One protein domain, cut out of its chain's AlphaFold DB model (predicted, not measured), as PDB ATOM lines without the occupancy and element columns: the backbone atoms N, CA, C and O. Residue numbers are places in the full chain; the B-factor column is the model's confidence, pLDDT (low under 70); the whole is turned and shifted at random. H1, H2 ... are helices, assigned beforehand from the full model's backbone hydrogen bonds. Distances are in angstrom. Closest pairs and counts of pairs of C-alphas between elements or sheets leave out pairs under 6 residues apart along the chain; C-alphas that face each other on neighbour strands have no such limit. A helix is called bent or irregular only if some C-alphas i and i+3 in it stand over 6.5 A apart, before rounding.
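AT A GLANCE: This is residues 152 to 244 of the 368 residues of the protein "MBOAT_2 domain-containing protein" of Aspergillus saccharolyticus JOP 1030-1 (UniProt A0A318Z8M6). What does the printed part look like? It is a rod of two long helices, H1 and H3, which run opposite ways and cross near their middles as a narrow X. At one end the short H2 and a long loop turn the chain from H1 back into H3, and at the other end the last residues, 239 to 244, fold back beside H3. What is it made of? The printed part has 93 residues with three named helices, in the order H1, H2, H3, and no named strand, an all helix class. How spread out is it? It is only just loose, close to extended, with a radius of gyration of the C-alphas of 18.3 A and spans of 56 by 21 by 18 A.

IN THESE COORDINATES: Where does H1 run? H1 is residues 152 to 182, 42.9 A long, from C-alpha 152 at (128.086, -69.818, 192.494). It is neither bent nor irregular, but only just: C-alphas 173 and 176 are 6.5 A apart. What follows? H2 is residues 184 to 187, and H3 is residues 200 to 234, 50.5 A long, from C-alpha 200 at (126.638, -22.290, 195.621) to C-alpha 234 at (144.347, -69.558, 196.035).

HOW THE PARTS SIT: How do H1 and H3 stand? They touch, with the C-alphas of Leu 168 and Gly 216 closest at 6.0 A. They run opposite ways at a shallow tilt of 33 degrees, only just short of steep. Where does H2 sit? It touches H3 at residues 201 to 206 alone, the C-alphas of Leu 186 and Gln 202 being closest at 5.2 A. H1 and H2 are close but not clearly touching, with the C-alphas of Arg 180 and Phe 187 closest at 8.0 A. What do the backbones show? In H3 every O i to N i+4 pair is within hydrogen-bond range, in H1 25 of 27 are, and H2 is too short for such a pair.

THE WHOLE: How large is it? The two C-alphas farthest apart, those of Gln 197 and Arg 236, are 56.4 A apart. How is it linked? The printed part has no cut; the link from H1 to H2 is tight, and that from H2 to H3 is long, with 12 residues. Where is confidence low? The mean pLDDT of the printed part is 87.3, and residues 152 to 153 are under 70.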
ATOM      1  N   GLY A 152     128.912 -71.032 192.566       51.56
ATOM      2  CA  GLY A 152     128.086 -69.818 192.494       51.56
ATOM      3  C   GLY A 152     128.713 -68.621 193.224       51.56
ATOM      4  O   GLY A 152     128.542 -67.479 192.800       51.56
ATOM      5  N   SER A 153     129.521 -68.867 194.268       66.12
ATOM      6  CA  SER A 153     130.210 -67.785 194.986       66.12
ATOM      7  C   SER A 153     131.374 -67.200 194.200       66.12
ATOM      8  O   SER A 153     131.607 -66.001 194.305       66.12
ATOM      9  N   LEU A 154     132.100 -68.003 193.413       72.31
ATOM     10  CA  LEU A 154     133.246 -67.497 192.662       72.31
ATOM     11  C   LEU A 154     132.786 -66.619 191.498       72.31
ATOM     12  O   LEU A 154     133.290 -65.510 191.359       72.31
ATOM     13  N   VAL A 155     131.782 -67.060 190.731       78.56
ATOM     14  CA  VAL A 155     131.181 -66.253 189.652       78.56
ATOM     15  C   VAL A 155     130.619 -64.945 190.206       78.56
ATOM     16  O   VAL A 155     130.917 -63.883 189.672       78.56
ATOM     17  N   HIS A 156     129.891 -64.992 191.326       78.88
ATOM     18  CA  HIS A 156     129.387 -63.787 191.987       78.88
ATOM     19  C   HIS A 156     130.515 -62.851 192.459       78.88
ATOM     20  O   HIS A 156     130.427 -61.635 192.287       78.88
ATOM     21  N   ARG A 157     131.605 -63.394 193.020       80.56
ATOM     22  CA  ARG A 157     132.775 -62.610 193.456       80.56
ATOM     23  C   ARG A 157     133.493 -61.960 192.277       80.56
ATOM     24  O   ARG A 157     133.802 -60.774 192.354       80.56
ATOM     25  N   VAL A 158     133.718 -62.705 191.195       84.06
ATOM     26  CA  VAL A 158     134.328 -62.187 189.962       84.06
ATOM     27  C   VAL A 158     133.432 -61.121 189.335       84.06
ATOM     28  O   VAL A 158     133.917 -60.037 189.039       84.06
ATOM     29  N   ALA A 159     132.124 -61.365 189.222       87.88
ATOM     30  CA  ALA A 159     131.167 -60.380 188.719       87.88
ATOM     31  C   ALA A 159     131.158 -59.100 189.572       87.88
ATOM     32  O   ALA A 159     131.166 -57.998 189.032       87.88
ATOM     33  N   THR A 160     131.222 -59.236 190.901       88.00
ATOM     34  CA  THR A 160     131.313 -58.090 191.816       88.00
ATOM     35  C   THR A 160     132.611 -57.308 191.613       88.00
ATOM     36  O   THR A 160     132.580 -56.083 191.614       88.00
ATOM     37  N   ILE A 161     133.743 -57.993 191.419       90.56
ATOM     38  CA  ILE A 161     135.033 -57.351 191.128       90.56
ATOM     39  C   ILE A 161     134.973 -56.603 189.797       90.56
ATOM     40  O   ILE A 161     135.333 -55.432 189.752       90.56
ATOM     41  N   MET A 162     134.477 -57.245 188.736       91.44
ATOM     42  CA  MET A 162     134.344 -56.622 187.416       91.44
ATOM     43  C   MET A 162     133.451 -55.381 187.475       91.44
ATOM     44  O   MET A 162     133.828 -54.323 186.977       91.44
ATOM     45  N   TRP A 163     132.307 -55.480 188.155       93.19
ATOM     46  CA  TRP A 163     131.424 -54.343 188.399       93.19
ATOM     47  C   TRP A 163     132.125 -53.216 189.170       93.19
ATOM     48  O   TRP A 163     132.045 -52.058 188.767       93.19
ATOM     49  N   GLN A 164     132.851 -53.539 190.246       92.75
ATOM     50  CA  GLN A 164     133.605 -52.546 191.017       92.75
ATOM     51  C   GLN A 164     134.665 -51.850 190.168       92.75
ATOM     52  O   GLN A 164     134.797 -50.637 190.276       92.75
ATOM     53  N   VAL A 165     135.381 -52.581 189.311       93.44
ATOM     54  CA  VAL A 165     136.372 -51.995 188.397       93.44
ATOM     55  C   VAL A 165     135.711 -50.990 187.455       93.44
ATOM     56  O   VAL A 165     136.196 -49.868 187.361       93.44
ATOM     57  N   VAL A 166     134.580 -51.339 186.834       95.12
ATOM     58  CA  VAL A 166     133.849 -50.422 185.938       95.12
ATOM     59  C   VAL A 166     133.357 -49.180 186.686       95.12
ATOM     60  O   VAL A 166     133.530 -48.062 186.211       95.12
ATOM     61  N   VAL A 167     132.774 -49.338 187.876       94.69
ATOM     62  CA  VAL A 167     132.296 -48.187 188.661       94.69
ATOM     63  C   VAL A 167     133.456 -47.301 189.119       94.69
ATOM     64  O   VAL A 167     133.344 -46.078 189.087       94.69
ATOM     65  N   LEU A 168     134.576 -47.896 189.527       93.75
ATOM     66  CA  LEU A 168     135.778 -47.157 189.906       93.75
ATOM     67  C   LEU A 168     136.364 -46.387 188.720       93.75
ATOM     68  O   LEU A 168     136.768 -45.242 188.907       93.75
ATOM     69  N   ASP A 169     136.364 -46.977 187.526       93.88
ATOM     70  CA  ASP A 169     136.769 -46.316 186.283       93.88
ATOM     71  C   ASP A 169     135.884 -45.091 186.004       93.88
ATOM     72  O   ASP A 169     136.381 -43.966 185.917       93.88
ATOM     73  N   LEU A 170     134.558 -45.266 186.036       94.94
ATOM     74  CA  LEU A 170     133.594 -44.173 185.862       94.94
ATOM     75  C   LEU A 170     133.737 -43.066 186.915       94.94
ATOM     76  O   LEU A 170     133.555 -41.890 186.602       94.94
ATOM     77  N   ILE A 171     134.052 -43.411 188.165       93.62
ATOM     78  CA  ILE A 171     134.228 -42.432 189.241       93.62
ATOM     79  C   ILE A 171     135.558 -41.687 189.095       93.62
ATOM     80  O   ILE A 171     135.565 -40.457 189.068       93.62
ATOM     81  N   PHE A 172     136.680 -42.407 189.050       90.38
ATOM     82  CA  PHE A 172     138.010 -41.806 189.150       90.38
ATOM     83  C   PHE A 172     138.524 -41.276 187.814       90.38
ATOM     84  O   PHE A 172     139.081 -40.181 187.795       90.38
ATOM     85  N   LEU A 173     138.341 -42.032 186.730       90.69
ATOM     86  CA  LEU A 173     138.798 -41.666 185.386       90.69
ATOM     87  C   LEU A 173     137.709 -40.963 184.566       90.69
ATOM     88  O   LEU A 173     138.036 -40.204 183.662       90.69
ATOM     89  N   GLY A 174     136.434 -41.159 184.910       92.88
ATOM     90  CA  GLY A 174     135.319 -40.390 184.357       92.88
ATOM     91  C   GLY A 174     135.061 -39.096 185.132       92.88
ATOM     92  O   GLY A 174     135.564 -38.033 184.783       92.88
ATOM     93  N   TYR A 175     134.257 -39.175 186.194       93.44
ATOM     94  CA  TYR A 175     133.692 -38.004 186.874       93.44
ATOM     95  C   TYR A 175     134.734 -37.103 187.556       93.44
ATOM     96  O   TYR A 175     134.716 -35.889 187.368       93.44
ATOM     97  N   ILE A 176     135.627 -37.669 188.375       90.19
ATOM     98  CA  ILE A 176     136.594 -36.884 189.162       90.19
ATOM     99  C   ILE A 176     137.641 -36.234 188.254       90.19
ATOM    100  O   ILE A 176     138.010 -35.077 188.470       90.19
ATOM    101  N   ASP A 177     138.138 -36.973 187.263       90.25
ATOM    102  CA  ASP A 177     139.125 -36.474 186.311       90.25
ATOM    103  C   ASP A 177     138.525 -35.424 185.362       90.25
ATOM    104  O   ASP A 177     139.138 -34.366 185.192       90.25
ATOM    105  N   ASP A 178     137.301 -35.627 184.857       92.00
ATOM    106  CA  ASP A 178     136.578 -34.593 184.108       92.00
ATOM    107  C   ASP A 178     136.401 -33.328 184.950       92.00
ATOM    108  O   ASP A 178     136.833 -32.257 184.534       92.00
ATOM    109  N   LEU A 179     135.871 -33.447 186.173       90.62
ATOM    110  CA  LEU A 179     135.633 -32.301 187.054       90.62
ATOM    111  C   LEU A 179     136.923 -31.515 187.341       90.62
ATOM    112  O   LEU A 179     136.904 -30.283 187.397       90.62
ATOM    113  N   ARG A 180     138.052 -32.218 187.493       87.56
ATOM    114  CA  ARG A 180     139.373 -31.606 187.685       87.56
ATOM    115  C   ARG A 180     139.827 -30.820 186.452       87.56
ATOM    116  O   ARG A 180     140.431 -29.762 186.616       87.56
ATOM    117  N   ARG A 181     139.568 -31.327 185.242       90.19
ATOM    118  CA  ARG A 181     139.982 -30.693 183.977       90.19
ATOM    119  C   ARG A 181     139.048 -29.564 183.556       90.19
ATOM    120  O   ARG A 181     139.522 -28.503 183.160       90.19
ATOM    121  N   SER A 182     137.739 -29.781 183.648       93.06
ATOM    122  CA  SER A 182     136.711 -28.858 183.165       93.06
ATOM    123  C   SER A 182     136.430 -27.724 184.152       93.06
ATOM    124  O   SER A 182     136.138 -26.603 183.734       93.06
ATOM    125  N   LYS A 183     136.552 -27.975 185.465       91.94
ATOM    126  CA  LYS A 183     136.228 -26.993 186.516       91.94
ATOM    127  C   LYS A 183     137.290 -26.881 187.627       91.94
ATOM    128  O   LYS A 183     136.947 -26.949 188.812       91.94
ATOM    129  N   PRO A 184     138.572 -26.620 187.298       88.62
ATOM    130  CA  PRO A 184     139.650 -26.558 188.293       88.62
ATOM    131  C   PRO A 184     139.449 -25.452 189.344       88.62
ATOM    132  O   PRO A 184     139.810 -25.620 190.507       88.62
ATOM    133  N   HIS A 185     138.814 -24.338 188.969       87.88
ATOM    134  CA  HIS A 185     138.563 -23.191 189.850       87.88
ATOM    135  C   HIS A 185     137.643 -23.515 191.045       87.88
ATOM    136  O   HIS A 185     137.686 -22.820 192.060       87.88
ATOM    137  N   LEU A 186     136.834 -24.583 190.975       88.69
ATOM    138  CA  LEU A 186     135.971 -25.004 192.088       88.69
ATOM    139  C   LEU A 186     136.762 -25.601 193.270       88.69
ATOM    140  O   LEU A 186     136.261 -25.646 194.403       88.69
ATOM    141  N   PHE A 187     138.001 -26.021 193.009       84.62
ATOM    142  CA  PHE A 187     138.907 -26.679 193.953       84.62
ATOM    143  C   PHE A 187     140.297 -26.028 193.961       84.62
ATOM    144  O   PHE A 187     141.285 -26.687 194.278       84.62
ATOM    145  N   ALA A 188     140.388 -24.752 193.575       82.62
ATOM    146  CA  ALA A 188     141.655 -24.031 193.548       82.62
ATOM    147  C   ALA A 188     142.293 -23.971 194.946       82.62
ATOM    148  O   ALA A 188     141.588 -23.863 195.954       82.62
ATOM    149  N   ALA A 189     143.623 -24.012 195.004       80.69
ATOM    150  CA  ALA A 189     144.355 -23.898 196.261       80.69
ATOM    151  C   ALA A 189     143.996 -22.590 196.991       80.69
ATOM    152  O   ALA A 189     143.847 -21.542 196.358       80.69
ATOM    153  N   GLY A 190     143.838 -22.655 198.312       80.06
ATOM    154  CA  GLY A 190     143.402 -21.528 199.147       80.06
ATOM    155  C   GLY A 190     141.881 -21.373 199.252       80.06
ATOM    156  O   GLY A 190     141.401 -20.500 199.973       80.06
ATOM    157  N   THR A 191     141.102 -22.212 198.560       84.31
ATOM    158  CA  THR A 191     139.632 -22.200 198.646       84.31
ATOM    159  C   THR A 191     139.069 -23.279 199.577       84.31
ATOM    160  O   THR A 191     137.852 -23.453 199.651       84.31
ATOM    161  N   GLU A 192     139.911 -24.034 200.281       78.75
ATOM    162  CA  GLU A 192     139.539 -25.217 201.068       78.75
ATOM    163  C   GLU A 192     138.634 -24.856 202.259       78.75
ATOM    164  O   GLU A 192     137.696 -25.594 202.565       78.75
ATOM    165  N   PHE A 193     138.855 -23.682 202.867       79.62
ATOM    166  CA  PHE A 193     138.187 -23.215 204.092       79.62
ATOM    167  C   PHE A 193     137.407 -21.906 203.934       79.62
ATOM    168  O   PHE A 193     137.260 -21.153 204.890       79.62
ATOM    169  N   LEU A 194     136.850 -21.644 202.748       84.06
ATOM    170  CA  LEU A 194     136.038 -20.441 202.508       84.06
ATOM    171  C   LEU A 194     134.808 -20.338 203.430       84.06
ATOM    172  O   LEU A 194     134.298 -19.246 203.668       84.06
ATOM    173  N   GLY A 195     134.310 -21.465 203.953       82.56
ATOM    174  CA  GLY A 195     133.159 -21.481 204.853       82.56
ATOM    175  C   GLY A 195     131.959 -20.753 204.221       82.56
ATOM    176  O   GLY A 195     131.594 -21.102 203.093       82.56
ATOM    177  N   PRO A 196     131.378 -19.729 204.882       84.25
ATOM    178  CA  PRO A 196     130.269 -18.932 204.339       84.25
ATOM    179  C   PRO A 196     130.569 -18.213 203.015       84.25
ATOM    180  O   PRO A 196     129.638 -17.833 202.315       84.25
ATOM    181  N   GLN A 197     131.844 -18.025 202.666       87.94
ATOM    182  CA  GLN A 197     132.267 -17.356 201.430       87.94
ATOM    183  C   GLN A 197     132.256 -18.293 200.207       87.94
ATOM    184  O   GLN A 197     132.579 -17.869 199.101       87.94
ATOM    185  N   SER A 198     131.905 -19.571 200.390       90.75
ATOM    186  CA  SER A 198     131.826 -20.545 199.297       90.75
ATOM    187  C   SER A 198     130.653 -20.235 198.368       90.75
ATOM    188  O   SER A 198     129.526 -20.041 198.827       90.75
ATOM    189  N   THR A 199     130.877 -20.267 197.053       92.50
ATOM    190  CA  THR A 199     129.774 -20.121 196.091       92.50
ATOM    191  C   THR A 199     128.845 -21.341 196.128       92.50
ATOM    192  O   THR A 199     129.251 -22.451 196.488       92.50
ATOM    193  N   ALA A 200     127.586 -21.174 195.706       91.69
ATOM    194  CA  ALA A 200     126.638 -22.290 195.621       91.69
ATOM    195  C   ALA A 200     127.128 -23.408 194.677       91.69
ATOM    196  O   ALA A 200     126.886 -24.590 194.933       91.69
ATOM    197  N   GLU A 201     127.845 -23.050 193.605       92.12
ATOM    198  CA  GLU A 201     128.460 -24.018 192.692       92.12
ATOM    199  C   GLU A 201     129.595 -24.795 193.372       92.12
ATOM    200  O   GLU A 201     129.615 -26.026 193.294       92.12
ATOM    201  N   GLN A 202     130.486 -24.110 194.099       91.56
ATOM    202  CA  GLN A 202     131.554 -24.756 194.870       91.56
ATOM    203  C   GLN A 202     130.980 -25.716 195.912       91.56
ATOM    204  O   GLN A 202     131.422 -26.863 196.000       91.56
ATOM    205  N   LEU A 203     129.968 -25.285 196.670       91.00
ATOM    206  CA  LEU A 203     129.339 -26.121 197.690       91.00
ATOM    207  C   LEU A 203     128.699 -27.373 197.075       91.00
ATOM    208  O   LEU A 203     128.893 -28.481 197.582       91.00
ATOM    209  N   ARG A 204     127.990 -27.218 195.950       92.38
ATOM    210  CA  ARG A 204     127.383 -28.339 195.220       92.38
ATOM    211  C   ARG A 204     128.445 -29.317 194.722       92.38
ATOM    212  O   ARG A 204     128.347 -30.508 195.015       92.38
ATOM    213  N   ALA A 205     129.460 -28.832 194.010       91.69
ATOM    214  CA  ALA A 205     130.506 -29.676 193.442       91.69
ATOM    215  C   ALA A 205     131.296 -30.423 194.526       91.69
ATOM    216  O   ALA A 205     131.529 -31.622 194.396       91.69
ATOM    217  N   ARG A 206     131.642 -29.755 195.633       90.38
ATOM    218  CA  ARG A 206     132.350 -30.371 196.770       90.38
ATOM    219  C   ARG A 206     131.507 -31.407 197.499       90.38
ATOM    220  O   ARG A 206     132.036 -32.442 197.892       90.38
ATOM    221  N   THR A 207     130.208 -31.159 197.651       91.06
ATOM    222  CA  THR A 207     129.288 -32.123 198.272       91.06
ATOM    223  C   THR A 207     129.166 -33.380 197.417       91.06
ATOM    224  O   THR A 207     129.316 -34.488 197.932       91.06
ATOM    225  N   ILE A 208     128.966 -33.226 196.102       93.06
ATOM    226  CA  ILE A 208     128.899 -34.369 195.182       93.06
ATOM    227  C   ILE A 208     130.240 -35.110 195.164       93.06
ATOM    228  O   ILE A 208     130.254 -36.331 195.301       93.06
ATOM    229  N   LEU A 209     131.364 -34.390 195.084       91.62
ATOM    230  CA  LEU A 209     132.696 -34.989 195.132       91.62
ATOM    231  C   LEU A 209     132.936 -35.754 196.440       91.62
ATOM    232  O   LEU A 209     133.532 -36.824 196.408       91.62
ATOM    233  N   CYS A 210     132.458 -35.253 197.580       90.44
ATOM    234  CA  CYS A 210     132.556 -35.954 198.858       90.44
ATOM    235  C   CYS A 210     131.780 -37.280 198.835       90.44
ATOM    236  O   CYS A 210     132.330 -38.316 199.209       90.44
ATOM    237  N   ILE A 211     130.537 -37.270 198.338       92.25
ATOM    238  CA  ILE A 211     129.684 -38.467 198.244       92.25
ATOM    239  C   ILE A 211     130.275 -39.485 197.261       92.25
ATOM    240  O   ILE A 211     130.443 -40.659 197.590       92.25
ATOM    241  N   VAL A 212     130.628 -39.043 196.056       92.94
ATOM    242  CA  VAL A 212     131.217 -39.912 195.030       92.94
ATOM    243  C   VAL A 212     132.588 -40.420 195.480       92.94
ATOM    244  O   VAL A 212     132.893 -41.601 195.334       92.94
ATOM    245  N   GLY A 213     133.391 -39.555 196.098       90.69
ATOM    246  CA  GLY A 213     134.716 -39.878 196.610       90.69
ATOM    247  C   GLY A 213     134.682 -40.905 197.737       90.69
ATOM    248  O   GLY A 213     135.455 -41.859 197.697       90.69
ATOM    249  N   ILE A 214     133.775 -40.783 198.715       89.81
ATOM    250  CA  ILE A 214     133.683 -41.761 199.811       89.81
ATOM    251  C   ILE A 214     133.207 -43.132 199.314       89.81
ATOM    252  O   ILE A 214     133.713 -44.158 199.772       89.81
ATOM    253  N   ILE A 215     132.301 -43.160 198.331       91.19
ATOM    254  CA  ILE A 215     131.861 -44.395 197.670       91.19
ATOM    255  C   ILE A 215     133.021 -45.013 196.882       91.19
ATOM    256  O   ILE A 215     133.323 -46.191 197.073       91.19
ATOM    257  N   GLY A 216     133.706 -44.222 196.052       91.50
ATOM    258  CA  GLY A 216     134.842 -44.671 195.248       91.50
ATOM    259  C   GLY A 216     135.989 -45.203 196.109       91.50
ATOM    260  O   GLY A 216     136.483 -46.302 195.874       91.50
ATOM    261  N   LEU A 217     136.368 -44.487 197.170       88.94
ATOM    262  CA  LEU A 217     137.380 -44.950 198.125       88.94
ATOM    263  C   LEU A 217     136.938 -46.229 198.846       88.94
ATOM    264  O   LEU A 217     137.739 -47.153 198.998       88.94
ATOM    265  N   GLY A 218     135.669 -46.306 199.257       89.94
ATOM    266  CA  GLY A 218     135.073 -47.509 199.840       89.94
ATOM    267  C   GLY A 218     135.204 -48.724 198.920       89.94
ATOM    268  O   GLY A 218     135.701 -49.772 199.335       89.94
ATOM    269  N   MET A 219     134.820 -48.566 197.652       90.94
ATOM    270  CA  MET A 219     134.916 -49.615 196.638       90.94
ATOM    271  C   MET A 219     136.360 -50.007 196.337       90.94
ATOM    272  O   MET A 219     136.632 -51.194 196.189       90.94
ATOM    273  N   LEU A 220     137.286 -49.047 196.288       89.06
ATOM    274  CA  LEU A 220     138.701 -49.320 196.046       89.06
ATOM    275  C   LEU A 220     139.295 -50.181 197.166       89.06
ATOM    276  O   LEU A 220     139.925 -51.200 196.893       89.06
ATOM    277  N   MET A 221     139.040 -49.818 198.426       87.94
ATOM    278  CA  MET A 221     139.489 -50.599 199.583       87.94
ATOM    279  C   MET A 221     138.900 -52.014 199.586       87.94
ATOM    280  O   MET A 221     139.609 -52.986 199.847       87.94
ATOM    281  N   ASP A 222     137.605 -52.136 199.296       89.31
ATOM    282  CA  ASP A 222     136.919 -53.424 199.244       89.31
ATOM    283  C   ASP A 222     137.418 -54.300 198.080       89.31
ATOM    284  O   ASP A 222     137.633 -55.500 198.258       89.31
ATOM    285  N   LEU A 223     137.696 -53.701 196.918       90.50
ATOM    286  CA  LEU A 223     138.318 -54.373 195.778       90.50
ATOM    287  C   LEU A 223     139.707 -54.907 196.150       90.50
ATOM    288  O   LEU A 223     139.974 -56.095 195.959       90.50
ATOM    289  N   THR A 224     140.573 -54.069 196.729       88.50
ATOM    290  CA  THR A 224     141.906 -54.493 197.184       88.50
ATOM    291  C   THR A 224     141.806 -55.637 198.194       88.50
ATOM    292  O   THR A 224     142.499 -56.645 198.051       88.50
ATOM    293  N   HIS A 225     140.896 -55.539 199.167       88.00
ATOM    294  CA  HIS A 225     140.654 -56.593 200.156       88.00
ATOM    295  C   HIS A 225     140.230 -57.922 199.511       88.00
ATOM    296  O   HIS A 225     140.768 -58.974 199.858       88.00
ATOM    297  N   LYS A 226     139.315 -57.894 198.533       88.06
ATOM    298  CA  LYS A 226     138.876 -59.099 197.802       88.06
ATOM    299  C   LYS A 226     139.982 -59.714 196.951       88.06
ATOM    300  O   LYS A 226     140.093 -60.938 196.915       88.06
ATOM    301  N   LEU A 227     140.792 -58.894 196.281       89.75
ATOM    302  CA  LEU A 227     141.914 -59.376 195.473       89.75
ATOM    303  C   LEU A 227     142.959 -60.079 196.346       89.75
ATOM    304  O   LEU A 227     143.369 -61.193 196.018       89.75
ATOM    305  N   LEU A 228     143.322 -59.489 197.493       87.75
ATOM    306  CA  LEU A 228     144.206 -60.157 198.451       87.75
ATOM    307  C   LEU A 228     143.592 -61.463 198.977       87.75
ATOM    308  O   LEU A 228     144.299 -62.466 199.046       87.75
ATOM    309  N   ALA A 229     142.288 -61.486 199.277       86.25
ATOM    310  CA  ALA A 229     141.606 -62.705 199.707       86.25
ATOM    311  C   ALA A 229     141.709 -63.825 198.660       86.25
ATOM    312  O   ALA A 229     142.078 -64.946 199.000       86.25
ATOM    313  N   ILE A 230     141.439 -63.522 197.383       86.50
ATOM    314  CA  ILE A 230     141.549 -64.489 196.278       86.50
ATOM    315  C   ILE A 230     142.973 -65.038 196.180       86.50
ATOM    316  O   ILE A 230     143.155 -66.252 196.093       86.50
ATOM    317  N   ILE A 231     143.978 -64.160 196.234       87.31
ATOM    318  CA  ILE A 231     145.391 -64.542 196.145       87.31
ATOM    319  C   ILE A 231     145.781 -65.444 197.327       87.31
ATOM    320  O   ILE A 231     146.305 -66.539 197.124       87.31
ATOM    321  N   CYS A 232     145.489 -65.037 198.566       84.56
ATOM    322  CA  CYS A 232     145.857 -65.796 199.763       84.56
ATOM    323  C   CYS A 232     145.121 -67.139 199.870       84.56
ATOM    324  O   CYS A 232     145.736 -68.142 200.244       84.56
ATOM    325  N   VAL A 233     143.834 -67.187 199.515       84.44
ATOM    326  CA  VAL A 233     143.059 -68.436 199.489       84.44
ATOM    327  C   VAL A 233     143.535 -69.351 198.360       84.44
ATOM    328  O   VAL A 233     143.729 -70.546 198.587       84.44
ATOM    329  N   GLY A 234     143.802 -68.805 197.169       83.25
ATOM    330  CA  GLY A 234     144.347 -69.558 196.035       83.25
ATOM    331  C   GLY A 234     145.710 -70.185 196.342       83.25
ATOM    332  O   GLY A 234     145.949 -71.343 196.002       83.25
ATOM    333  N   MET A 235     146.566 -69.471 197.079       85.00
ATOM    334  CA  MET A 235     147.858 -69.973 197.570       85.00
ATOM    335  C   MET A 235     147.747 -70.880 198.810       85.00
ATOM    336  O   MET A 235     148.771 -71.311 199.339       85.00
ATOM    337  N   ARG A 236     146.531 -71.181 199.289       80.81
ATOM    338  CA  ARG A 236     146.264 -71.988 200.499       80.81
ATOM    339  C   ARG A 236     146.913 -71.436 201.777       80.81
ATOM    340  O   ARG A 236     147.210 -72.194 202.698       80.81
ATOM    341  N   ILE A 237     147.123 -70.121 201.845       78.88
ATOM    342  CA  ILE A 237     147.656 -69.432 203.032       78.88
ATOM    343  C   ILE A 237     146.555 -69.229 204.082       78.88
ATOM    344  O   ILE A 237     146.820 -69.284 205.280       78.88
ATOM    345  N   SER A 238     145.321 -69.007 203.630       79.38
ATOM    346  CA  SER A 238     144.155 -68.728 204.472       79.38
ATOM    347  C   SER A 238     142.888 -69.346 203.886       79.38
ATOM    348  O   SER A 238     142.846 -69.698 202.707       79.38
ATOM    349  N   SER A 239     141.833 -69.418 204.687       81.94
ATOM    350  CA  SER A 239     140.484 -69.802 204.266       81.94
ATOM    351  C   SER A 239     139.611 -68.573 203.986       81.94
ATOM    352  O   SER A 239     139.954 -67.461 204.375       81.94
ATOM    353  N   TRP A 240     138.456 -68.750 203.339       80.94
ATOM    354  CA  TRP A 240     137.504 -67.648 203.125       80.94
ATOM    355  C   TRP A 240     136.960 -67.048 204.427       80.94
ATOM    356  O   TRP A 240     136.637 -65.860 204.455       80.94
ATOM    357  N   ASP A 241     136.901 -67.836 205.502       79.44
ATOM    358  CA  ASP A 241     136.440 -67.384 206.819       79.44
ATOM    359  C   ASP A 241     137.411 -66.379 207.465       79.44
ATOM    360  O   ASP A 241     137.005 -65.576 208.307       79.44
ATOM    361  N   ASP A 242     138.672 -66.360 207.020       78.44
ATOM    362  CA  ASP A 242     139.692 -65.407 207.472       78.44
ATOM    363  C   ASP A 242     139.556 -64.027 206.799       78.44
ATOM    364  O   ASP A 242     140.226 -63.068 207.191       78.44
ATOM    365  N   TRP A 243     138.664 -63.893 205.807       83.31
ATOM    366  CA  TRP A 243     138.458 -62.671 205.020       83.31
ATOM    367  C   TRP A 243     137.023 -62.136 205.125       83.31
ATOM    368  O   TRP A 243     136.341 -61.974 204.108       83.31
ATOM    369  N   PRO A 244     136.545 -61.783 206.335       85.50
ATOM    370  CA  PRO A 244     135.245 -61.151 206.496       85.50
ATOM    371  C   PRO A 244     135.208 -59.803 205.753       85.50
ATOM    372  O   PRO A 244     136.276 -59.196 205.557       85.50
TER     373      PRO A 244